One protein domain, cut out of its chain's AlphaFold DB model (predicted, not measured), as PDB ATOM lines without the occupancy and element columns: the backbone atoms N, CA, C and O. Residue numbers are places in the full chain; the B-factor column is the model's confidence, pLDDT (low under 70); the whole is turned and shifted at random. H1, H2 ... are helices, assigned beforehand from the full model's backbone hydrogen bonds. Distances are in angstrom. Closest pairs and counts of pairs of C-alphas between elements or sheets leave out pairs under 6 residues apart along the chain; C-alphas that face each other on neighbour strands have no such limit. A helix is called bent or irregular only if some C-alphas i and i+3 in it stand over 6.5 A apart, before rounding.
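This is residues 50 to 223 of the 247 residues of an uncharacterized protein of Sphingomonas sp. BK580 (UniProt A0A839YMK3). The long helix H3 runs through the middle of an elongated body, with H4, H6 and H7 grouped toward one end; H2 packs on residues 110 to 118 of H3, H5 packs on H2 near the body's mid-length, and H1 reaches out from H2 to the other end. H1 packs on H2 alone among the helices and lies at one end of the long axis, while H6 lies at the other. The printed part has 174 residues with eight named helices, H1 to H8 in chain order, and no named strand; its class is all helix. It is compact, with a radius of gyration of the C-alphas of 18.0 A and spans of 60 by 33 by 28 A.

H1, residues 50 to 69, begins at C-alpha 50 (-16.007, -57.024, 119.019) and measures 28.5 A. H2 is residues 92 to 100. H3, residues 108 to 129, measures 31.9 A and is irregular, with C-alphas 125 and 128 7.3 A apart. H4 is residues 140 to 152 and H5 residues 155 to 160. H6, residues 165 to 182, measures 25.1 A. H7 is residues 187 to 199, and H8, residues 220 to 223, ends at C-alpha 223 (-7.893, -34.073, 140.459).

With residues 52 to 56 alone, H1 touches H2, about perpendicular at 89 degrees; the closest C-alphas, of Gly 53 and Ser 97, are 5.2 A apart. H2 touches H3, closest at the C-alphas of Ala 99 and Ser 111, 4.3 A, with residues 110 to 118 of H3 alone. H2 touches H5, closest at the C-alphas of Ala 96 and Val 157, 5.3 A. Residues 121 to 128 of H3 touch residues 193 to 198 of H7, closest at the C-alphas of Ala 125 and Thr 197, 5.4 A. H4 touches H6 at a shallow tilt of 34 degrees, only just short of steep, opposite ways; the closest C-alphas are those of Arg 140 and Leu 175, 5.3 A. H6 touches H8, with residues 167 to 174 of H6 alone; the closest C-alphas are those of Gly 171 and Phe 223, 6.1 A. H1 and H3 are apart. Every O i to N i+4 pair is within hydrogen-bond range in H1, H2, H4, H5 and H6, with 16 of 18 in H3 and 7 of 9 in H7; H8 is too short for such a pair.

The C-alphas farthest apart, of Gly 71 and Lys 180, are 61.2 A apart. The printed part has no cut. The links from H1 to H2 and from H7 to H8 are long. The pLDDT is under 70 at residues 131 to 137, 198 to 218 and 220 to 223.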
ATOM      1  N   ALA A  50     -16.530 -56.232 120.124       89.06
ATOM      2  CA  ALA A  50     -16.007 -57.024 119.019       89.06
ATOM      3  C   ALA A  50     -16.468 -56.481 117.657       89.06
ATOM      4  O   ALA A  50     -15.652 -56.382 116.744       89.06
ATOM      5  N   ASP A  51     -17.736 -56.083 117.530       92.31
ATOM      6  CA  ASP A  51     -18.271 -55.497 116.295       92.31
ATOM      7  C   ASP A  51     -17.599 -54.155 115.984       92.31
ATOM      8  O   ASP A  51     -17.107 -53.949 114.871       92.31
ATOM      9  N   THR A  52     -17.449 -53.302 117.001       93.69
ATOM     10  CA  THR A  52     -16.735 -52.025 116.893       93.69
ATOM     11  C   THR A  52     -15.270 -52.224 116.488       93.69
ATOM     12  O   THR A  52     -14.774 -51.534 115.595       93.69
ATOM     13  N   GLY A  53     -14.570 -53.191 117.090       95.00
ATOM     14  CA  GLY A  53     -13.197 -53.544 116.717       95.00
ATOM     15  C   GLY A  53     -13.087 -54.051 115.276       95.00
ATOM     16  O   GLY A  53     -12.207 -53.623 114.528       95.00
ATOM     17  N   ASN A  54     -14.024 -54.895 114.838       95.62
ATOM     18  CA  ASN A  54     -14.061 -55.395 113.463       95.62
ATOM     19  C   ASN A  54     -14.306 -54.268 112.449       95.62
ATOM     20  O   ASN A  54     -13.643 -54.219 111.412       95.62
ATOM     21  N   ARG A  55     -15.215 -53.332 112.749       94.94
ATOM     22  CA  ARG A  55     -15.450 -52.151 111.909       94.94
ATOM     23  C   ARG A  55     -14.209 -51.264 111.833       94.94
ATOM     24  O   ARG A  55     -13.791 -50.890 110.739       94.94
ATOM     25  N   ALA A  56     -13.578 -50.994 112.974       96.38
ATOM     26  CA  ALA A  56     -12.340 -50.228 113.040       96.38
ATOM     27  C   ALA A  56     -11.232 -50.862 112.178       96.38
ATOM     28  O   ALA A  56     -10.559 -50.166 111.414       96.38
ATOM     29  N   ARG A  57     -11.085 -52.193 112.223       97.38
ATOM     30  CA  ARG A  57     -10.142 -52.929 111.372       97.38
ATOM     31  C   ARG A  57     -10.442 -52.740 109.885       97.38
ATOM     32  O   ARG A  57      -9.536 -52.403 109.129       97.38
ATOM     33  N   GLN A  58     -11.706 -52.882 109.477       96.88
ATOM     34  CA  GLN A  58     -12.130 -52.683 108.084       96.88
ATOM     35  C   GLN A  58     -11.827 -51.264 107.580       96.88
ATOM     36  O   GLN A  58     -11.331 -51.100 106.465       96.88
ATOM     37  N   LEU A  59     -12.085 -50.239 108.400       96.19
ATOM     38  CA  LEU A  59     -11.770 -48.847 108.064       96.19
ATOM     39  C   LEU A  59     -10.265 -48.627 107.901       96.19
ATOM     40  O   LEU A  59      -9.826 -47.976 106.949       96.19
ATOM     41  N   LEU A  60      -9.464 -49.183 108.808       96.44
ATOM     42  CA  LEU A  60      -8.015 -49.034 108.764       96.44
ATOM     43  C   LEU A  60      -7.413 -49.771 107.557       96.44
ATOM     44  O   LEU A  60      -6.562 -49.225 106.854       96.44
ATOM     45  N   ASP A  61      -7.926 -50.958 107.232       96.62
ATOM     46  CA  ASP A  61      -7.525 -51.727 106.049       96.62
ATOM     47  C   ASP A  61      -7.878 -51.008 104.744       96.62
ATOM     48  O   ASP A  61      -7.072 -51.002 103.804       96.62
ATOM     49  N   ALA A  62      -9.035 -50.341 104.692       96.31
ATOM     50  CA  ALA A  62      -9.410 -49.490 103.569       96.31
ATOM     51  C   ALA A  62      -8.414 -48.331 103.386       96.31
ATOM     52  O   ALA A  62      -7.948 -48.111 102.265       96.31
ATOM     53  N   LYS A  63      -8.005 -47.663 104.475       94.94
ATOM     54  CA  LYS A  63      -6.976 -46.607 104.437       94.94
ATOM     55  C   LYS A  63      -5.625 -47.142 103.943       94.94
ATOM     56  O   LYS A  63      -4.990 -46.517 103.092       94.94
ATOM     57  N   TYR A  64      -5.186 -48.323 104.394       95.94
ATOM     58  CA  TYR A  64      -3.961 -48.937 103.859       95.94
ATOM     59  C   TYR A  64      -4.080 -49.277 102.370       95.94
ATOM     60  O   TYR A  64      -3.122 -49.100 101.616       95.94
ATOM     61  N   ALA A  65      -5.225 -49.801 101.931       96.25
ATOM     62  CA  ALA A  65      -5.457 -50.121 100.527       96.25
ATOM     63  C   ALA A  65      -5.438 -48.861  99.649       96.25
ATOM     64  O   ALA A  65      -4.863 -48.889  98.562       96.25
ATOM     65  N   GLU A  66      -6.017 -47.757 100.122       95.00
ATOM     66  CA  GLU A  66      -5.971 -46.456  99.454       95.00
ATOM     67  C   GLU A  66      -4.536 -45.929  99.329       95.00
ATOM     68  O   GLU A  66      -4.104 -45.602  98.224       95.00
ATOM     69  N   ALA A  67      -3.759 -45.952 100.418       94.69
ATOM     70  CA  ALA A  67      -2.352 -45.556 100.389       94.69
ATOM     71  C   ALA A  67      -1.551 -46.376  99.362       94.69
ATOM     72  O   ALA A  67      -0.828 -45.809  98.541       94.69
ATOM     73  N   ARG A  68      -1.745 -47.703  99.328       95.50
ATOM     74  CA  ARG A  68      -1.090 -48.580  98.338       95.50
ATOM     75  C   ARG A  68      -1.489 -48.233  96.903       95.50
ATOM     76  O   ARG A  68      -0.623 -48.186  96.035       95.50
ATOM     77  N   LYS A  69      -2.775 -47.966  96.645       95.81
ATOM     78  CA  LYS A  69      -3.263 -47.536  95.320       95.81
ATOM     79  C   LYS A  69      -2.656 -46.203  94.888       95.81
ATOM     80  O   LYS A  69      -2.375 -46.025  93.709       95.81
ATOM     81  N   ALA A  70      -2.418 -45.299  95.835       93.88
ATOM     82  CA  ALA A  70      -1.743 -44.027  95.605       93.88
ATOM     83  C   ALA A  70      -0.206 -44.151  95.486       93.88
ATOM     84  O   ALA A  70       0.478 -43.137  95.372       93.88
ATOM     85  N   GLY A  71       0.356 -45.368  95.517       94.44
ATOM     86  CA  GLY A  71       1.801 -45.594  95.411       94.44
ATOM     87  C   GLY A  71       2.587 -45.176  96.657       94.44
ATOM     88  O   GLY A  71       3.788 -44.933  96.577       94.44
ATOM     89  N   THR A  72       1.919 -45.076  97.806       94.81
ATOM     90  CA  THR A  72       2.511 -44.688  99.090       94.81
ATOM     91  C   THR A  72       2.191 -45.725 100.172       94.81
ATOM     92  O   THR A  72       1.610 -46.780  99.910       94.81
ATOM     93  N   ARG A  73       2.606 -45.458 101.410       92.62
ATOM     94  CA  ARG A  73       2.287 -46.275 102.584       92.62
ATOM     95  C   ARG A  73       1.859 -45.395 103.744       92.62
ATOM     96  O   ARG A  73       2.279 -44.241 103.825       92.62
ATOM     97  N   ILE A  74       1.055 -45.958 104.638       92.44
ATOM     98  CA  ILE A  74       0.799 -45.339 105.935       92.44
ATOM     99  C   ILE A  74       2.074 -45.443 106.774       92.44
ATOM    100  O   ILE A  74       2.685 -46.511 106.820       92.44
ATOM    101  N   LYS A  75       2.466 -44.342 107.416       90.88
ATOM    102  CA  LYS A  75       3.581 -44.284 108.361       90.88
ATOM    103  C   LYS A  75       3.115 -43.848 109.747       90.88
ATOM    104  O   LYS A  75       2.234 -42.993 109.877       90.88
ATOM    105  N   TYR A  76       3.780 -44.409 110.748       86.69
ATOM    106  CA  TYR A  76       3.605 -44.111 112.169       86.69
ATOM    107  C   TYR A  76       4.854 -43.457 112.776       86.69
ATOM    108  O   TYR A  76       4.750 -42.747 113.769       86.69
ATOM    109  N   ASP A  77       6.021 -43.630 112.152       83.50
ATOM    110  CA  ASP A  77       7.225 -42.861 112.460       83.50
ATOM    111  C   ASP A  77       7.339 -41.665 111.501       83.50
ATOM    112  O   ASP A  77       7.251 -41.796 110.277       83.50
ATOM    113  N   MET A  78       7.552 -40.474 112.059       77.88
ATOM    114  CA  MET A  78       7.746 -39.246 111.293       77.88
ATOM    115  C   MET A  78       9.037 -39.265 110.465       77.88
ATOM    116  O   MET A  78       9.077 -38.585 109.436       77.88
ATOM    117  N   SER A  79      10.036 -40.065 110.861       82.62
ATOM    118  CA  SER A  79      11.311 -40.244 110.153       82.62
ATOM    119  C   SER A  79      11.173 -41.002 108.824       82.62
ATOM    120  O   SER A  79      12.011 -40.862 107.931       82.62
ATOM    121  N   GLU A  80      10.088 -41.759 108.652       83.69
ATOM    122  CA  GLU A  80       9.847 -42.553 107.454       83.69
ATOM    123  C   GLU A  80       9.194 -41.760 106.313       83.69
ATOM    124  O   GLU A  80       8.529 -40.738 106.503       83.69
ATOM    125  N   GLN A  81       9.330 -42.263 105.084       85.44
ATOM    126  CA  GLN A  81       8.581 -41.759 103.931       85.44
ATOM    127  C   GLN A  81       7.199 -42.418 103.863       85.44
ATOM    128  O   GLN A  81       7.073 -43.629 104.038       85.44
ATOM    129  N   GLY A  82       6.165 -41.628 103.581       88.50
ATOM    130  CA  GLY A  82       4.785 -42.105 103.512       88.50
ATOM    131  C   GLY A  82       3.773 -41.053 103.950       88.50
ATOM    132  O   GLY A  82       4.136 -39.943 104.352       88.50
ATOM    133  N   VAL A  83       2.496 -41.419 103.878       89.25
ATOM    134  CA  VAL A  83       1.381 -40.622 104.398       89.25
ATOM    135  C   VAL A  83       1.178 -40.969 105.863       89.25
ATOM    136  O   VAL A  83       1.186 -42.136 106.243       89.25
ATOM    137  N   ARG A  84       1.020 -39.955 106.706       88.56
ATOM    138  CA  ARG A  84       0.771 -40.139 108.136       88.56
ATOM    139  C   ARG A  84      -0.519 -40.934 108.367       88.56
ATOM    140  O   ARG A  84      -1.505 -40.706 107.667       88.56
ATOM    141  N   ALA A  85      -0.521 -41.822 109.357       88.44
ATOM    142  CA  ALA A  85      -1.748 -42.471 109.797       88.44
ATOM    143  C   ALA A  85      -2.790 -41.431 110.238       88.44
ATOM    144  O   ALA A  85      -2.502 -40.553 111.051       88.44
ATOM    145  N   ASP A  86      -3.992 -41.532 109.676       89.38
ATOM    146  CA  ASP A  86      -5.091 -40.610 109.936       89.38
ATOM    147  C   ASP A  86      -6.254 -41.343 110.607       89.38
ATOM    148  O   ASP A  86      -6.958 -42.143 109.978       89.38
ATOM    149  N   PHE A  87      -6.457 -41.015 111.881       91.62
ATOM    150  CA  PHE A  87      -7.512 -41.555 112.731       91.62
ATOM    151  C   PHE A  87      -8.698 -40.591 112.907       91.62
ATOM    152  O   PHE A  87      -9.651 -40.908 113.619       91.62
ATOM    153  N   SER A  88      -8.697 -39.439 112.226       88.19
ATOM    154  CA  SER A  88      -9.729 -38.406 112.387       88.19
ATOM    155  C   SER A  88     -11.144 -38.886 112.029       88.19
ATOM    156  O   SER A  88     -12.122 -38.420 112.608       88.19
ATOM    157  N   SER A  89     -11.271 -39.865 111.129       90.12
ATOM    158  CA  SER A  89     -12.562 -40.422 110.705       90.12
ATOM    159  C   SER A  89     -13.141 -41.485 111.642       90.12
ATOM    160  O   SER A  89     -14.266 -41.921 111.418       90.12
ATOM    161  N   PHE A  90     -12.383 -41.951 112.635       93.50
ATOM    162  CA  PHE A  90     -12.847 -42.982 113.562       93.50
ATOM    163  C   PHE A  90     -13.705 -42.354 114.658       93.50
ATOM    164  O   PHE A  90     -13.412 -41.261 115.147       93.50
ATOM    165  N   SER A  91     -14.758 -43.050 115.062       92.19
ATOM    166  CA  SER A  91     -15.531 -42.736 116.259       92.19
ATOM    167  C   SER A  91     -14.731 -43.038 117.527       92.19
ATOM    168  O   SER A  91     -13.789 -43.827 117.526       92.19
ATOM    169  N   ASP A  92     -15.139 -42.454 118.649       91.69
ATOM    170  CA  ASP A  92     -14.430 -42.655 119.915       91.69
ATOM    171  C   ASP A  92     -14.520 -44.103 120.426       91.69
ATOM    172  O   ASP A  92     -13.596 -44.583 121.076       91.69
ATOM    173  N   GLN A  93     -15.587 -44.833 120.081       93.19
ATOM    174  CA  GLN A  93     -15.701 -46.265 120.382       93.19
ATOM    175  C   GLN A  93     -14.724 -47.100 119.544       93.19
ATOM    176  O   GLN A  93     -14.108 -48.034 120.060       93.19
ATOM    177  N   GLU A  94     -14.550 -46.759 118.264       95.06
ATOM    178  CA  GLU A  94     -13.567 -47.415 117.398       95.06
ATOM    179  C   GLU A  94     -12.146 -47.111 117.867       95.06
ATOM    180  O   GLU A  94     -11.356 -48.036 118.024       95.06
ATOM    181  N   LEU A  95     -11.838 -45.851 118.186       94.75
ATOM    182  CA  LEU A  95     -10.541 -45.475 118.747       94.75
ATOM    183  C   LEU A  95     -10.249 -46.203 120.061       94.75
ATOM    184  O   LEU A  95      -9.150 -46.726 120.226       94.75
ATOM    185  N   ALA A  96     -11.226 -46.297 120.967       94.44
ATOM    186  CA  ALA A  96     -11.086 -47.067 122.200       94.44
ATOM    187  C   ALA A  96     -10.850 -48.560 121.918       94.44
ATOM    188  O   ALA A  96     -10.027 -49.190 122.580       94.44
ATOM    189  N   SER A  97     -11.514 -49.122 120.903       95.44
ATOM    190  CA  SER A  97     -11.333 -50.524 120.509       95.44
ATOM    191  C   SER A  97      -9.934 -50.803 119.963       95.44
ATOM    192  O   SER A  97      -9.311 -51.790 120.362       95.44
ATOM    193  N   ILE A  98      -9.411 -49.902 119.127       95.88
ATOM    194  CA  ILE A  98      -8.036 -49.965 118.616       95.88
ATOM    195  C   ILE A  98      -7.036 -49.784 119.763       95.88
ATOM    196  O   ILE A  98      -6.112 -50.574 119.905       95.88
ATOM    197  N   ALA A  99      -7.240 -48.786 120.627       94.44
ATOM    198  CA  ALA A  99      -6.321 -48.453 121.713       94.44
ATOM    199  C   ALA A  99      -6.242 -49.528 122.810       94.44
ATOM    200  O   ALA A  99      -5.188 -49.680 123.433       94.44
ATOM    201  N   LEU A 100      -7.340 -50.238 123.086       94.56
ATOM    202  CA  LEU A 100      -7.371 -51.346 124.049       94.56
ATOM    203  C   LEU A 100      -6.882 -52.664 123.438       94.56
ATOM    204  O   LEU A 100      -6.372 -53.505 124.171       94.56
ATOM    205  N   ASN A 101      -7.060 -52.855 122.126       94.94
ATOM    206  CA  ASN A 101      -6.570 -53.997 121.346       94.94
ATOM    207  C   ASN A 101      -6.776 -55.383 122.000       94.94
ATOM    208  O   ASN A 101      -5.928 -56.270 121.908       94.94
ATOM    209  N   ARG A 102      -7.917 -55.605 122.667       91.31
ATOM    210  CA  ARG A 102      -8.168 -56.838 123.448       91.31
ATOM    211  C   ARG A 102      -8.150 -58.117 122.612       91.31
ATOM    212  O   ARG A 102      -7.871 -59.187 123.133       91.31
ATOM    213  N   ASN A 103      -8.462 -57.993 121.324       89.31
ATOM    214  CA  ASN A 103      -8.513 -59.112 120.387       89.31
ATOM    215  C   ASN A 103      -7.197 -59.298 119.614       89.31
ATOM    216  O   ASN A 103      -7.150 -60.142 118.723       89.31
ATOM    217  N   HIS A 104      -6.157 -58.502 119.903       92.56
ATOM    218  CA  HIS A 104      -4.875 -58.521 119.188       92.56
ATOM    219  C   HIS A 104      -5.023 -58.368 117.658       92.56
ATOM    220  O   HIS A 104      -4.301 -58.986 116.879       92.56
ATOM    221  N   GLN A 105      -5.992 -57.553 117.228       94.56
ATOM    222  CA  GLN A 105      -6.296 -57.274 115.815       94.56
ATOM    223  C   GLN A 105      -5.541 -56.053 115.269       94.56
ATOM    224  O   GLN A 105      -5.562 -55.793 114.061       94.56
ATOM    225  N   PHE A 106      -4.909 -55.286 116.156       96.19
ATOM    226  CA  PHE A 106      -4.167 -54.075 115.835       96.19
ATOM    227  C   PHE A 106      -2.697 -54.237 116.203       96.19
ATOM    228  O   PHE A 106      -2.354 -54.980 117.127       96.19
ATOM    229  N   THR A 107      -1.821 -53.554 115.479       95.12
ATOM    230  CA  THR A 107      -0.407 -53.469 115.852       95.12
ATOM    231  C   THR A 107      -0.218 -52.503 117.024       95.12
ATOM    232  O   THR A 107      -1.112 -51.721 117.365       95.12
ATOM    233  N   ASP A 108       0.962 -52.532 117.642       91.94
ATOM    234  CA  ASP A 108       1.306 -51.590 118.712       91.94
ATOM    235  C   ASP A 108       1.306 -50.141 118.210       91.94
ATOM    236  O   ASP A 108       0.791 -49.257 118.893       91.94
ATOM    237  N   ASP A 109       1.786 -49.907 116.984       90.06
ATOM    238  CA  ASP A 109       1.752 -48.587 116.347       90.06
ATOM    239  C   ASP A 109       0.314 -48.096 116.147       90.06
ATOM    240  O   ASP A 109      -0.019 -46.969 116.512       90.06
ATOM    241  N   GLU A 110      -0.568 -48.951 115.624       94.06
ATOM    242  CA  GLU A 110      -1.985 -48.621 115.437       94.06
ATOM    243  C   GLU A 110      -2.658 -48.288 116.772       94.06
ATOM    244  O   GLU A 110      -3.366 -47.285 116.887       94.06
ATOM    245  N   SER A 111      -2.383 -49.095 117.798       94.88
ATOM    246  CA  SER A 111      -2.921 -48.920 119.150       94.88
ATOM    247  C   SER A 111      -2.415 -47.628 119.800       94.88
ATOM    248  O   SER A 111      -3.191 -46.889 120.412       94.88
ATOM    249  N   GLY A 112      -1.119 -47.331 119.659       89.44
ATOM    250  CA  GLY A 112      -0.488 -46.130 120.204       89.44
ATOM    251  C   GLY A 112      -1.016 -44.853 119.557       89.44
ATOM    252  O   GLY A 112      -1.358 -43.896 120.254       89.44
ATOM    253  N   TRP A 113      -1.167 -44.858 118.236       89.81
ATOM    254  CA  TRP A 113      -1.698 -43.719 117.494       89.81
ATOM    255  C   TRP A 113      -3.186 -43.480 117.737       89.81
ATOM    256  O   TRP A 113      -3.586 -42.332 117.935       89.81
ATOM    257  N   ALA A 114      -3.994 -44.540 117.804       92.50
ATOM    258  CA  ALA A 114      -5.399 -44.417 118.177       92.50
ATOM    259  C   ALA A 114      -5.558 -43.853 119.595       92.50
ATOM    260  O   ALA A 114      -6.395 -42.978 119.813       92.50
ATOM    261  N   ARG A 115      -4.718 -44.287 120.547       90.56
ATOM    262  CA  ARG A 115      -4.696 -43.720 121.904       90.56
ATOM    263  C   ARG A 115      -4.326 -42.237 121.898       90.56
ATOM    264  O   ARG A 115      -4.960 -41.466 122.617       90.56
ATOM    265  N   GLY A 116      -3.336 -41.841 121.097       87.31
ATOM    266  CA  GLY A 116      -2.919 -40.446 120.953       87.31
ATOM    267  C   GLY A 116      -4.038 -39.554 120.415       87.31
ATOM    268  O   GLY A 116      -4.387 -38.564 121.053       87.31
ATOM    269  N   GLU A 117      -4.656 -39.944 119.297       88.88
ATOM    270  CA  GLU A 117      -5.809 -39.237 118.714       88.88
ATOM    271  C   GLU A 117      -6.964 -39.133 119.719       88.88
ATOM    272  O   GLU A 117      -7.522 -38.059 119.940       88.88
ATOM    273  N   PHE A 118      -7.306 -40.243 120.368       89.31
ATOM    274  CA  PHE A 118      -8.407 -40.297 121.320       89.31
ATOM    275  C   PHE A 118      -8.182 -39.403 122.548       89.31
ATOM    276  O   PHE A 118      -9.083 -38.676 122.971       89.31
ATOM    277  N   THR A 119      -6.960 -39.403 123.082       86.94
ATOM    278  CA  THR A 119      -6.564 -38.531 124.195       86.94
ATOM    279  C   THR A 119      -6.586 -37.063 123.774       86.94
ATOM    280  O   THR A 119      -7.105 -36.225 124.511       86.94
ATOM    281  N   GLU A 120      -6.089 -36.739 122.578       86.12
ATOM    282  CA  GLU A 120      -6.095 -35.364 122.075       86.12
ATOM    283  C   GLU A 120      -7.523 -34.848 121.875       86.12
ATOM    284  O   GLU A 120      -7.818 -33.711 122.234       86.12
ATOM    285  N   ARG A 121      -8.455 -35.689 121.409       88.75
ATOM    286  CA  ARG A 121      -9.881 -35.325 121.342       88.75
ATOM    287  C   ARG A 121     -10.463 -34.992 122.706       88.75
ATOM    288  O   ARG A 121     -11.177 -33.996 122.834       88.75
ATOM    289  N   ALA A 122     -10.159 -35.802 123.719       88.19
ATOM    290  CA  ALA A 122     -10.588 -35.520 125.084       88.19
ATOM    291  C   ALA A 122      -9.983 -34.199 125.588       88.19
ATOM    292  O   ALA A 122     -10.702 -33.366 126.137       88.19
ATOM    293  N   ARG A 123      -8.693 -33.954 125.324       86.31
ATOM    294  CA  ARG A 123      -8.007 -32.705 125.684       86.31
ATOM    295  C   ARG A 123      -8.631 -31.488 125.004       86.31
ATOM    296  O   ARG A 123      -8.927 -30.511 125.679       86.31
ATOM    297  N   VAL A 124      -8.887 -31.550 123.697       86.25
ATOM    298  CA  VAL A 124      -9.536 -30.470 122.935       86.25
ATOM    299  C   VAL A 124     -10.943 -30.186 123.464       86.25
ATOM    300  O   VAL A 124     -11.322 -29.024 123.591       86.25
ATOM    301  N   ALA A 125     -11.704 -31.223 123.825       86.06
ATOM    302  CA  ALA A 125     -13.034 -31.049 124.407       86.06
ATOM    303  C   ALA A 125     -12.999 -30.357 125.782       86.06
ATOM    304  O   ALA A 125     -13.926 -29.622 126.127       86.06
ATOM    305  N   LEU A 126     -11.926 -30.577 126.547       86.94
ATOM    306  CA  LEU A 126     -11.712 -30.018 127.882       86.94
ATOM    307  C   LEU A 126     -10.954 -28.682 127.879       86.94
ATOM    308  O   LEU A 126     -11.028 -27.953 128.863       86.94
ATOM    309  N   ALA A 127     -10.285 -28.325 126.780       85.62
ATOM    310  CA  ALA A 127      -9.473 -27.115 126.652       85.62
ATOM    311  C   ALA A 127     -10.191 -25.805 127.045       85.62
ATOM    312  O   ALA A 127      -9.548 -24.962 127.667       85.62
ATOM    313  N   PRO A 128     -11.501 -25.605 126.781       84.06
ATOM    314  CA  PRO A 128     -12.205 -24.403 127.240       84.06
ATOM    315  C   PRO A 128     -12.279 -24.250 128.766       84.06
ATOM    316  O   PRO A 128     -12.612 -23.175 129.258       84.06
ATOM    317  N   PHE A 129     -12.011 -25.328 129.504       81.75
ATOM    318  CA  PHE A 129     -12.032 -25.382 130.963       81.75
ATOM    319  C   PHE A 129     -10.629 -25.507 131.561       81.75
ATOM    320  O   PHE A 129     -10.504 -25.658 132.776       81.75
ATOM    321  N   ASP A 130      -9.589 -25.473 130.724       75.25
ATOM    322  CA  ASP A 130      -8.208 -25.479 131.183       75.25
ATOM    323  C   ASP A 130      -7.886 -24.133 131.855       75.25
ATOM    324  O   ASP A 130      -8.223 -23.058 131.354       75.25
ATOM    325  N   ASN A 131      -7.307 -24.178 133.052       64.00
ATOM    326  CA  ASN A 131      -7.390 -23.091 134.040       64.00
ATOM    327  C   ASN A 131      -6.374 -21.950 133.821       64.00
ATOM    328  O   ASN A 131      -5.931 -21.321 134.787       64.00
ATOM    329  N   ASP A 132      -5.974 -21.669 132.583       50.66
ATOM    330  CA  ASP A 132      -4.657 -21.067 132.342       50.66
ATOM    331  C   ASP A 132      -4.575 -19.532 132.457       50.66
ATOM    332  O   ASP A 132      -3.481 -18.986 132.356       50.66
ATOM    333  N   VAL A 133      -5.665 -18.782 132.704       44.62
ATOM    334  CA  VAL A 133      -5.548 -17.301 132.659       44.62
ATOM    335  C   VAL A 133      -6.083 -16.510 133.857       44.62
ATOM    336  O   VAL A 133      -5.465 -15.503 134.174       44.62
ATOM    337  N   MET A 134      -7.125 -16.906 134.603       40.53
ATOM    338  CA  MET A 134      -7.628 -16.033 135.701       40.53
ATOM    339  C   MET A 134      -8.170 -16.741 136.956       40.53
ATOM    340  O   MET A 134      -8.342 -16.093 137.989       40.53
ATOM    341  N   HIS A 135      -8.379 -18.062 136.929       52.81
ATOM    342  CA  HIS A 135      -9.011 -18.798 138.031       52.81
ATOM    343  C   HIS A 135      -8.315 -20.130 138.328       52.81
ATOM    344  O   HIS A 135      -8.961 -21.168 138.386       52.81
ATOM    345  N   ARG A 136      -6.999 -20.108 138.593       59.44
ATOM    346  CA  ARG A 136      -6.201 -21.308 138.948       59.44
ATOM    347  C   ARG A 136      -6.734 -22.135 140.140       59.44
ATOM    348  O   ARG A 136      -6.172 -23.178 140.452       59.44
ATOM    349  N   PHE A 137      -7.802 -21.685 140.798       65.75
ATOM    350  CA  PHE A 137      -8.440 -22.332 141.942       65.75
ATOM    351  C   PHE A 137      -9.914 -22.717 141.721       65.75
ATOM    352  O   PHE A 137     -10.464 -23.392 142.584       65.75
ATOM    353  N   ASP A 138     -10.553 -22.326 140.610       77.62
ATOM    354  CA  ASP A 138     -11.938 -22.718 140.310       77.62
ATOM    355  C   ASP A 138     -11.960 -23.866 139.299       77.62
ATOM    356  O   ASP A 138     -11.923 -23.657 138.089       77.62
ATOM    357  N   ARG A 139     -12.045 -25.100 139.800       83.31
ATOM    358  CA  ARG A 139     -12.008 -26.305 138.957       83.31
ATOM    359  C   ARG A 139     -13.400 -26.807 138.594       83.31
ATOM    360  O   ARG A 139     -13.523 -27.852 137.953       83.31
ATOM    361  N   ARG A 140     -14.467 -26.097 138.986       88.69
ATOM    362  CA  ARG A 140     -15.854 -26.574 138.826       88.69
ATOM    363  C   ARG A 140     -16.188 -26.843 137.362       88.69
ATOM    364  O   ARG A 140     -16.813 -27.859 137.064       88.69
ATOM    365  N   GLY A 141     -15.752 -25.954 136.464       87.06
ATOM    366  CA  GLY A 141     -15.946 -26.095 135.019       87.06
ATOM    367  C   GLY A 141     -15.300 -27.367 134.473       87.06
ATOM    368  O   GLY A 141     -15.981 -28.171 133.843       87.06
ATOM    369  N   MET A 142     -14.025 -27.594 134.803       87.19
ATOM    370  CA  MET A 142     -13.277 -28.785 134.386       87.19
ATOM    371  C   MET A 142     -13.907 -30.075 134.924       87.19
ATOM    372  O   MET A 142     -14.172 -31.001 134.162       87.19
ATOM    373  N   VAL A 143     -14.220 -30.133 136.223       89.12
ATOM    374  CA  VAL A 143     -14.833 -31.325 136.831       89.12
ATOM    375  C   VAL A 143     -16.191 -31.637 136.200       89.12
ATOM    376  O   VAL A 143     -16.482 -32.789 135.880       89.12
ATOM    377  N   LEU A 144     -17.038 -30.625 135.990       90.44
ATOM    378  CA  LEU A 144     -18.325 -30.821 135.326       90.44
ATOM    379  C   LEU A 144     -18.158 -31.276 133.878       90.44
ATOM    380  O   LEU A 144     -18.928 -32.123 133.423       90.44
ATOM    381  N   ALA A 145     -17.157 -30.758 133.171       90.38
ATOM    382  CA  ALA A 145     -16.869 -31.167 131.809       90.38
ATOM    383  C   ALA A 145     -16.453 -32.643 131.730       90.38
ATOM    384  O   ALA A 145     -17.017 -33.397 130.933       90.38
ATOM    385  N   VAL A 146     -15.563 -33.091 132.623       91.00
ATOM    386  CA  VAL A 146     -15.193 -34.510 132.734       91.00
ATOM    387  C   VAL A 146     -16.405 -35.368 133.108       91.00
ATOM    388  O   VAL A 146     -16.618 -36.404 132.486       91.00
ATOM    389  N   ASN A 147     -17.271 -34.922 134.027       91.31
ATOM    390  CA  ASN A 147     -18.516 -35.632 134.361       91.31
ATOM    391  C   ASN A 147     -19.428 -35.832 133.141       91.31
ATOM    392  O   ASN A 147     -20.009 -36.906 132.969       91.31
ATOM    393  N   VAL A 148     -19.568 -34.816 132.286       91.75
ATOM    394  CA  VAL A 148     -20.371 -34.904 131.056       91.75
ATOM    395  C   VAL A 148     -19.761 -35.911 130.077       91.75
ATOM    396  O   VAL A 148     -20.476 -36.758 129.531       91.75
ATOM    397  N   LEU A 149     -18.440 -35.871 129.878       91.12
ATOM    398  CA  LEU A 149     -17.750 -36.819 129.000       91.12
ATOM    399  C   LEU A 149     -17.822 -38.250 129.539       91.12
ATOM    400  O   LEU A 149     -18.175 -39.160 128.795       91.12
ATOM    401  N   TYR A 150     -17.583 -38.447 130.834       92.50
ATOM    402  CA  TYR A 150     -17.681 -39.746 131.491       92.50
ATOM    403  C   TYR A 150     -19.076 -40.356 131.328       92.50
ATOM    404  O   TYR A 150     -19.217 -41.489 130.870       92.50
ATOM    405  N   ASN A 151     -20.129 -39.594 131.633       91.50
ATOM    406  CA  ASN A 151     -21.506 -40.090 131.579       91.50
ATOM    407  C   ASN A 151     -21.988 -40.400 130.156       91.50
ATOM    408  O   ASN A 151     -22.838 -41.272 129.988       91.50
ATOM    409  N   SER A 152     -21.439 -39.728 129.142       88.94
ATOM    410  CA  SER A 152     -21.742 -40.004 127.730       88.94
ATOM    411  C   SER A 152     -20.865 -41.103 127.112       88.94
ATOM    412  O   SER A 152     -21.207 -41.636 126.057       88.94
ATOM    413  N   ALA A 153     -19.750 -41.462 127.752       89.75
ATOM    414  CA  ALA A 153     -18.834 -42.497 127.292       89.75
ATOM    415  C   ALA A 153     -19.341 -43.917 127.598       89.75
ATOM    416  O   ALA A 153     -19.928 -44.173 128.656       89.75
ATOM    417  N   THR A 154     -19.049 -44.864 126.698       90.75
ATOM    418  CA  THR A 154     -19.205 -46.299 126.985       90.75
ATOM    419  C   THR A 154     -18.128 -46.781 127.962       90.75
ATOM    420  O   THR A 154     -17.122 -46.090 128.146       90.75
ATOM    421  N   PRO A 155     -18.296 -47.960 128.592       90.81
ATOM    422  CA  PRO A 155     -17.286 -48.508 129.498       90.81
ATOM    423  C   PRO A 155     -15.887 -48.599 128.879       90.81
ATOM    424  O   PRO A 155     -14.904 -48.277 129.532       90.81
ATOM    425  N   GLU A 156     -15.795 -48.951 127.601       90.69
ATOM    426  CA  GLU A 156     -14.527 -49.140 126.895       90.69
ATOM    427  C   GLU A 156     -13.847 -47.804 126.592       90.69
ATOM    428  O   GLU A 156     -12.633 -47.682 126.716       90.69
ATOM    429  N   VAL A 157     -14.637 -46.773 126.278       91.38
ATOM    430  CA  VAL A 157     -14.158 -45.391 126.132       91.38
ATOM    431  C   VAL A 157     -13.619 -44.875 127.472       91.38
ATOM    432  O   VAL A 157     -12.542 -44.286 127.510       91.38
ATOM    433  N   ARG A 158     -14.315 -45.143 128.587       92.62
ATOM    434  CA  ARG A 158     -13.848 -44.768 129.935       92.62
ATOM    435  C   ARG A 158     -12.550 -45.479 130.301       92.62
ATOM    436  O   ARG A 158     -11.620 -44.840 130.777       92.62
ATOM    437  N   GLU A 159     -12.467 -46.777 130.036       91.62
ATOM    438  CA  GLU A 159     -11.280 -47.583 130.316       91.62
ATOM    439  C   GLU A 159     -10.075 -47.161 129.476       91.62
ATOM    440  O   GLU A 159      -8.975 -47.019 130.008       91.62
ATOM    441  N   ALA A 160     -10.279 -46.893 128.186       90.25
ATOM    442  CA  ALA A 160      -9.227 -46.400 127.306       90.25
ATOM    443  C   ALA A 160      -8.685 -45.029 127.757       90.25
ATOM    444  O   ALA A 160      -7.491 -44.774 127.598       90.25
ATOM    445  N   LEU A 161      -9.526 -44.184 128.371       89.69
ATOM    446  CA  LEU A 161      -9.112 -42.930 129.022       89.69
ATOM    447  C   LEU A 161      -8.613 -43.117 130.455       89.69
ATOM    448  O   LEU A 161      -8.119 -42.159 131.041       89.69
ATOM    449  N   ARG A 162      -8.732 -44.320 131.029       89.00
ATOM    450  CA  ARG A 162      -8.478 -44.607 132.450       89.00
ATOM    451  C   ARG A 162      -9.305 -43.738 133.399       89.00
ATOM    452  O   ARG A 162      -8.858 -43.388 134.486       89.00
ATOM    453  N   TRP A 163     -10.518 -43.389 132.988       88.44
ATOM    454  CA  TRP A 163     -11.483 -42.744 133.862       88.44
ATOM    455  C   TRP A 163     -12.210 -43.806 134.676       88.44
ATOM    456  O   TRP A 163     -13.077 -44.516 134.163       88.44
ATOM    457  N   ASP A 164     -11.850 -43.912 135.949       88.38
ATOM    458  CA  ASP A 164     -12.475 -44.823 136.900       88.38
ATOM    459  C   ASP A 164     -13.395 -44.087 137.887       88.38
ATOM    460  O   ASP A 164     -13.467 -42.858 137.933       88.38
ATOM    461  N   GLU A 165     -14.153 -44.853 138.669       88.00
ATOM    462  CA  GLU A 165     -15.092 -44.298 139.648       88.00
ATOM    463  C   GLU A 165     -14.390 -43.520 140.771       88.00
ATOM    464  O   GLU A 165     -14.964 -42.567 141.296       88.00
ATOM    465  N   ALA A 166     -13.151 -43.880 141.120       87.56
ATOM    466  CA  ALA A 166     -12.386 -43.194 142.158       87.56
ATOM    467  C   ALA A 166     -11.989 -41.779 141.710       87.56
ATOM    468  O   ALA A 166     -12.141 -40.820 142.471       87.56
ATOM    469  N   MET A 167     -11.565 -41.627 140.454       87.88
ATOM    470  CA  MET A 167     -11.322 -40.334 139.820       87.88
ATOM    471  C   MET A 167     -12.595 -39.479 139.823       87.88
ATOM    472  O   MET A 167     -12.565 -38.314 140.224       87.88
ATOM    473  N   MET A 168     -13.737 -40.065 139.444       90.56
ATOM    474  CA  MET A 168     -15.020 -39.355 139.442       90.56
ATOM    475  C   MET A 168     -15.461 -38.934 140.852       90.56
ATOM    476  O   MET A 168     -15.973 -37.826 141.029       90.56
ATOM    477  N   ALA A 169     -15.234 -39.777 141.863       89.50
ATOM    478  CA  ALA A 169     -15.516 -39.460 143.262       89.50
ATOM    479  C   ALA A 169     -14.647 -38.297 143.767       89.50
ATOM    480  O   ALA A 169     -15.172 -37.351 144.356       89.50
ATOM    481  N   SER A 170     -13.345 -38.309 143.456       87.19
ATOM    482  CA  SER A 170     -12.437 -37.195 143.762       87.19
ATOM    483  C   SER A 170     -12.901 -35.888 143.108       87.19
ATOM    484  O   SER A 170     -12.980 -34.846 143.766       87.19
ATOM    485  N   GLY A 171     -13.320 -35.947 141.840       88.12
ATOM    486  CA  GLY A 171     -13.946 -34.819 141.151       88.12
ATOM    487  C   GLY A 171     -15.196 -34.312 141.874       88.12
ATOM    488  O   GLY A 171     -15.331 -33.112 142.109       88.12
ATOM    489  N   ALA A 172     -16.099 -35.199 142.293       89.75
ATOM    490  CA  ALA A 172     -17.309 -34.811 143.018       89.75
ATOM    491  C   ALA A 172     -17.003 -34.076 144.338       89.75
ATOM    492  O   ALA A 172     -17.650 -33.068 144.641       89.75
ATOM    493  N   GLU A 173     -15.994 -34.521 145.091       89.88
ATOM    494  CA  GLU A 173     -15.531 -33.836 146.304       89.88
ATOM    495  C   GLU A 173     -14.952 -32.447 146.005       89.88
ATOM    496  O   GLU A 173     -15.254 -31.481 146.716       89.88
ATOM    497  N   MET A 174     -14.154 -32.322 144.939       86.38
ATOM    498  CA  MET A 174     -13.639 -31.029 144.481       86.38
ATOM    499  C   MET A 174     -14.764 -30.079 144.088       86.38
ATOM    500  O   MET A 174     -14.777 -28.933 144.527       86.38
ATOM    501  N   LEU A 175     -15.738 -30.560 143.315       89.00
ATOM    502  CA  LEU A 175     -16.889 -29.765 142.907       89.00
ATOM    503  C   LEU A 175     -17.685 -29.283 144.121       89.00
ATOM    504  O   LEU A 175     -18.079 -28.118 144.155       89.00
ATOM    505  N   ALA A 176     -17.912 -30.141 145.119       89.62
ATOM    506  CA  ALA A 176     -18.615 -29.765 146.345       89.62
ATOM    507  C   ALA A 176     -17.855 -28.686 147.137       89.62
ATOM    508  O   ALA A 176     -18.465 -27.720 147.601       89.62
ATOM    509  N   ARG A 177     -16.526 -28.820 147.249       87.56
ATOM    510  CA  ARG A 177     -15.656 -27.832 147.903       87.56
ATOM    511  C   ARG A 177     -15.669 -26.496 147.168       87.56
ATOM    512  O   ARG A 177     -16.004 -25.481 147.766       87.56
ATOM    513  N   ASP A 178     -15.381 -26.502 145.874       86.88
ATOM    514  CA  ASP A 178     -15.269 -25.278 145.082       86.88
ATOM    515  C   ASP A 178     -16.652 -24.598 144.929       86.88
ATOM    516  O   ASP A 178     -16.748 -23.374 144.889       86.88
ATOM    517  N   THR A 179     -17.761 -25.356 144.941       89.25
ATOM    518  CA  THR A 179     -19.126 -24.786 144.977       89.25
ATOM    519  C   THR A 179     -19.398 -24.011 146.270       89.25
ATOM    520  O   THR A 179     -20.128 -23.021 146.254       89.25
ATOM    521  N   LYS A 180     -18.812 -24.430 147.399       89.12
ATOM    522  CA  LYS A 180     -18.927 -23.701 148.668       89.12
ATOM    523  C   LYS A 180     -18.198 -22.356 148.616       89.12
ATOM    524  O   LYS A 180     -18.710 -21.381 149.156       89.12
ATOM    525  N   ASP A 181     -17.037 -22.315 147.966       85.50
ATOM    526  CA  ASP A 181     -16.176 -21.129 147.929       85.50
ATOM    527  C   ASP A 181     -16.584 -20.133 146.829       85.50
ATOM    528  O   ASP A 181     -16.478 -18.922 147.020       85.50
ATOM    529  N   PHE A 182     -17.099 -20.627 145.698       85.38
ATOM    530  CA  PHE A 182     -17.384 -19.819 144.505       85.38
ATOM    531  C   PHE A 182     -18.867 -19.816 144.082       85.38
ATOM    532  O   PHE A 182     -19.217 -19.239 143.048       85.38
ATOM    533  N   GLY A 183     -19.752 -20.469 144.841       87.12
ATOM    534  CA  GLY A 183     -21.184 -20.585 144.538       87.12
ATOM    535  C   GLY A 183     -21.523 -21.663 143.495       87.12
ATOM    536  O   GLY A 183     -20.680 -22.489 143.142       87.12
ATOM    537  N   PRO A 184     -22.765 -21.711 142.985       87.31
ATOM    538  CA  PRO A 184     -23.145 -22.634 141.918       87.31
ATOM    539  C   PRO A 184     -22.623 -22.178 140.545       87.31
ATOM    540  O   PRO A 184     -22.426 -20.991 140.300       87.31
ATOM    541  N   ILE A 185     -22.454 -23.133 139.631       85.12
ATOM    542  CA  ILE A 185     -22.129 -22.910 138.215       85.12
ATOM    543  C   ILE A 185     -23.243 -23.502 137.342       85.12
ATOM    544  O   ILE A 185     -23.837 -24.527 137.696       85.12
ATOM    545  N   ASP A 186     -23.529 -22.870 136.203       88.00
ATOM    546  CA  ASP A 186     -24.501 -23.396 135.247       88.00
ATOM    547  C   ASP A 186     -23.964 -24.644 134.532       88.00
ATOM    548  O   ASP A 186     -23.092 -24.588 133.664       88.00
ATOM    549  N   ARG A 187     -24.531 -25.797 134.889       86.69
ATOM    550  CA  ARG A 187     -24.155 -27.100 134.336       86.69
ATOM    551  C   ARG A 187     -24.562 -27.263 132.872       86.69
ATOM    552  O   ARG A 187     -23.913 -28.026 132.162       86.69
ATOM    553  N   GLN A 188     -25.623 -26.586 132.423       86.75
ATOM    554  CA  GLN A 188     -26.120 -26.725 131.052       86.75
ATOM    555  C   GLN A 188     -25.172 -26.058 130.059       86.75
ATOM    556  O   GLN A 188     -24.803 -26.684 129.068       86.75
ATOM    557  N   SER A 189     -24.698 -24.847 130.366       83.00
ATOM    558  CA  SER A 189     -23.677 -24.173 129.555       83.00
ATOM    559  C   SER A 189     -22.391 -24.997 129.439       83.00
ATOM    560  O   SER A 189     -21.853 -25.145 128.343       83.00
ATOM    561  N   VAL A 190     -21.931 -25.606 130.542       84.25
ATOM    562  CA  VAL A 190     -20.758 -26.502 130.523       84.25
ATOM    563  C   VAL A 190     -21.006 -27.706 129.610       84.25
ATOM    564  O   VAL A 190     -20.189 -27.992 128.738       84.25
ATOM    565  N   ALA A 191     -22.146 -28.388 129.754       85.62
ATOM    566  CA  ALA A 191     -22.473 -29.552 128.934       85.62
ATOM    567  C   ALA A 191     -22.574 -29.212 127.438       85.62
ATOM    568  O   ALA A 191     -22.044 -29.946 126.606       85.62
ATOM    569  N   GLN A 192     -23.209 -28.090 127.088       85.88
ATOM    570  CA  GLN A 192     -23.321 -27.640 125.699       85.88
ATOM    571  C   GLN A 192     -21.951 -27.335 125.086       85.88
ATOM    572  O   GLN A 192     -21.696 -27.736 123.951       85.88
ATOM    573  N   LEU A 193     -21.054 -26.689 125.837       85.38
ATOM    574  CA  LEU A 193     -19.710 -26.370 125.359       85.38
ATOM    575  C   LEU A 193     -18.873 -27.638 125.117       85.38
ATOM    576  O   LEU A 193     -18.240 -27.759 124.072       85.38
ATOM    577  N   VAL A 194     -18.937 -28.612 126.031       84.44
ATOM    578  CA  VAL A 194     -18.234 -29.906 125.920       84.44
ATOM    579  C   VAL A 194     -18.737 -30.753 124.751       84.44
ATOM    580  O   VAL A 194     -17.956 -31.371 124.029       84.44
ATOM    581  N   LEU A 195     -20.055 -30.828 124.568       83.38
ATOM    582  CA  LEU A 195     -20.643 -31.628 123.493       83.38
ATOM    583  C   LEU A 195     -20.495 -30.932 122.131       83.38
ATOM    584  O   LEU A 195     -20.321 -31.604 121.114       83.38
ATOM    585  N   GLY A 196     -20.496 -29.596 122.112       80.25
ATOM    586  CA  GLY A 196     -20.262 -28.792 120.916       80.25
ATOM    587  C   GLY A 196     -18.854 -28.966 120.343       80.25
ATOM    588  O   GLY A 196     -18.717 -29.196 119.140       80.25
ATOM    589  N   THR A 197     -17.811 -28.946 121.180       74.56
ATOM    590  CA  THR A 197     -16.407 -29.086 120.738       74.56
ATOM    591  C   THR A 197     -16.104 -30.449 120.110       74.56
ATOM    592  O   THR A 197     -15.359 -30.517 119.128       74.56
ATOM    593  N   ARG A 198     -16.735 -31.536 120.579       68.19
ATOM    594  CA  ARG A 198     -16.593 -32.876 119.969       68.19
ATOM    595  C   ARG A 198     -17.214 -32.979 118.575       68.19
ATOM    596  O   ARG A 198     -16.718 -33.739 117.749       68.19
ATOM    597  N   SER A 199     -18.252 -32.196 118.282       57.09
ATOM    598  CA  SER A 199     -18.910 -32.213 116.965       57.09
ATOM    599  C   SER A 199     -18.088 -31.539 115.856       57.09
ATOM    600  O   SER A 199     -18.256 -31.863 114.684       57.09
ATOM    601  N   THR A 200     -17.168 -30.633 116.212       54.19
ATOM    602  CA  THR A 200     -16.390 -29.847 115.238       54.19
ATOM    603  C   THR A 200     -15.158 -30.555 114.662       54.19
ATOM    604  O   THR A 200     -14.536 -30.017 113.749       54.19
ATOM    605  N   GLY A 201     -14.835 -31.768 115.132       47.88
ATOM    606  CA  GLY A 201     -14.122 -32.798 114.359       47.88
ATOM    607  C   GLY A 201     -12.806 -32.418 113.667       47.88
ATOM    608  O   GLY A 201     -12.471 -33.022 112.651       47.88
ATOM    609  N   ARG A 202     -12.050 -31.430 114.156       42.94
ATOM    610  CA  ARG A 202     -10.730 -31.104 113.602       42.94
ATOM    611  C   ARG A 202      -9.648 -31.285 114.659       42.94
ATOM    612  O   ARG A 202      -9.426 -30.355 115.433       42.94
ATOM    613  N   PRO A 203      -8.967 -32.444 114.695       46.19
ATOM    614  CA  PRO A 203      -7.725 -32.545 115.440       46.19
ATOM    615  C   PRO A 203      -6.729 -31.549 114.836       46.19
ATOM    616  O   PRO A 203      -6.509 -31.516 113.621       46.19
ATOM    617  N   LEU A 204      -6.155 -30.689 115.681       40.41
ATOM    618  CA  LEU A 204      -4.943 -29.963 115.320       40.41
ATOM    619  C   LEU A 204      -3.889 -31.030 115.032       40.41
ATOM    620  O   LEU A 204      -3.754 -31.969 115.817       40.41
ATOM    621  N   GLY A 205      -3.222 -30.937 113.876       41.81
ATOM    622  CA  GLY A 205      -2.210 -31.904 113.457       41.81
ATOM    623  C   GLY A 205      -1.323 -32.255 114.644       41.81
ATOM    624  O   GLY A 205      -0.788 -31.361 115.293       41.81
ATOM    625  N   ILE A 206      -1.276 -33.542 114.998       45.16
ATOM    626  CA  ILE A 206      -0.637 -33.982 116.236       45.16
ATOM    627  C   ILE A 206       0.886 -33.830 116.061       45.16
ATOM    628  O   ILE A 206       1.585 -34.780 115.734       45.16
ATOM    629  N   ASP A 207       1.425 -32.626 116.190       45.59
ATOM    630  CA  ASP A 207       2.857 -32.345 116.011       45.59
ATOM    631  C   ASP A 207       3.687 -32.766 117.242       45.59
ATOM    632  O   ASP A 207       4.910 -32.668 117.245       45.59
ATOM    633  N   PHE A 208       3.029 -33.320 118.270       44.88
ATOM    634  CA  PHE A 208       3.632 -33.786 119.524       44.88
ATOM    635  C   PHE A 208       4.026 -35.275 119.542       44.88
ATOM    636  O   PHE A 208       4.553 -35.755 120.542       44.88
ATOM    637  N   LEU A 209       3.798 -36.024 118.460       48.84
ATOM    638  CA  LEU A 209       4.086 -37.462 118.407       48.84
ATOM    639  C   LEU A 209       5.505 -37.724 117.890       48.84
ATOM    640  O   LEU A 209       5.711 -38.010 116.711       48.84
ATOM    641  N   ASN A 210       6.489 -37.644 118.785       40.69
ATOM    642  CA  ASN A 210       7.789 -38.263 118.564       40.69
ATOM    643  C   ASN A 210       8.069 -39.256 119.696       40.69
ATOM    644  O   ASN A 210       8.165 -38.859 120.853       40.69
ATOM    645  N   LYS A 211       8.270 -40.518 119.295       38.84
ATOM    646  CA  LYS A 211       8.604 -41.716 120.084       38.84
ATOM    647  C   LYS A 211       7.412 -42.413 120.733       38.84
ATOM    648  O   LYS A 211       6.581 -41.787 121.376       38.84
ATOM    649  N   GLY A 212       7.373 -43.736 120.563       38.81
ATOM    650  CA  GLY A 212       6.437 -44.678 121.183       38.81
ATOM    651  C   GLY A 212       6.575 -44.774 122.703       38.81
ATOM    652  O   GLY A 212       6.643 -45.866 123.260       38.81
ATOM    653  N   GLU A 213       6.633 -43.635 123.386       42.28
ATOM    654  CA  GLU A 213       6.307 -43.581 124.796       42.28
ATOM    655  C   GLU A 213       4.824 -43.912 124.925       42.28
ATOM    656  O   GLU A 213       3.977 -43.408 124.183       42.28
ATOM    657  N   ASN A 214       4.506 -44.809 125.856       44.50
ATOM    658  CA  ASN A 214       3.138 -45.032 126.280       44.50
ATOM    659  C   ASN A 214       2.557 -43.670 126.676       44.50
ATOM    660  O   ASN A 214       2.859 -43.189 127.767       44.50
ATOM    661  N   PHE A 215       1.751 -43.060 125.798       50.81
ATOM    662  CA  PHE A 215       0.948 -41.875 126.097       50.81
ATOM    663  C   PHE A 215      -0.064 -42.272 127.168       50.81
ATOM    664  O   PHE A 215      -1.201 -42.657 126.903       50.81
ATOM    665  N   ASN A 216       0.424 -42.281 128.398       54.91
ATOM    666  CA  ASN A 216      -0.336 -42.480 129.600       54.91
ATOM    667  C   ASN A 216      -0.605 -41.073 130.113       54.91
ATOM    668  O   ASN A 216       0.167 -40.538 130.908       54.91
ATOM    669  N   PHE A 217      -1.622 -40.431 129.538       61.88
ATOM    670  CA  PHE A 217      -2.016 -39.106 129.983       61.88
ATOM    671  C   PHE A 217      -2.482 -39.225 131.429       61.88
ATOM    672  O   PHE A 217      -3.464 -39.908 131.728       61.88
ATOM    673  N   ASP A 218      -1.717 -38.620 132.327       67.56
ATOM    674  CA  ASP A 218      -2.057 -38.599 133.732       67.56
ATOM    675  C   ASP A 218      -3.155 -37.557 133.941       67.56
ATOM    676  O   ASP A 218      -2.918 -36.356 133.823       67.56
ATOM    677  N   TRP A 219      -4.372 -38.021 134.228       70.25
ATOM    678  CA  TRP A 219      -5.493 -37.157 134.596       70.25
ATOM    679  C   TRP A 219      -5.385 -36.659 136.045       70.25
ATOM    680  O   TRP A 219      -6.085 -35.718 136.418       70.25
ATOM    681  N   SER A 220      -4.494 -37.238 136.861       67.00
ATOM    682  CA  SER A 220      -4.332 -36.902 138.280       67.00
ATOM    683  C   SER A 220      -4.070 -35.419 138.557       67.00
ATOM    684  O   SER A 220      -4.627 -34.924 139.532       67.00
ATOM    685  N   PRO A 221      -3.309 -34.655 137.744       66.44
ATOM    686  CA  PRO A 221      -3.117 -33.224 137.965       66.44
ATOM    687  C   PRO A 221      -4.424 -32.421 137.946       66.44
ATOM    688  O   PRO A 221      -4.511 -31.404 138.630       66.44
ATOM    689  N   LEU A 222      -5.461 -32.886 137.232       62.50
ATOM    690  CA  LEU A 222      -6.786 -32.250 137.251       62.50
ATOM    691  C   LEU A 222      -7.536 -32.494 138.567       62.50
ATOM    692  O   LEU A 222      -8.364 -31.677 138.966       62.50
ATOM    693  N   PHE A 223      -7.224 -33.600 139.245       60.69
ATOM    694  CA  PHE A 223      -7.893 -34.073 140.459       60.69
ATOM    695  C   PHE A 223      -6.966 -34.084 141.686       60.69
ATOM    696  O   PHE A 223      -7.307 -34.627 142.736       60.69
TER     697      PHE A 223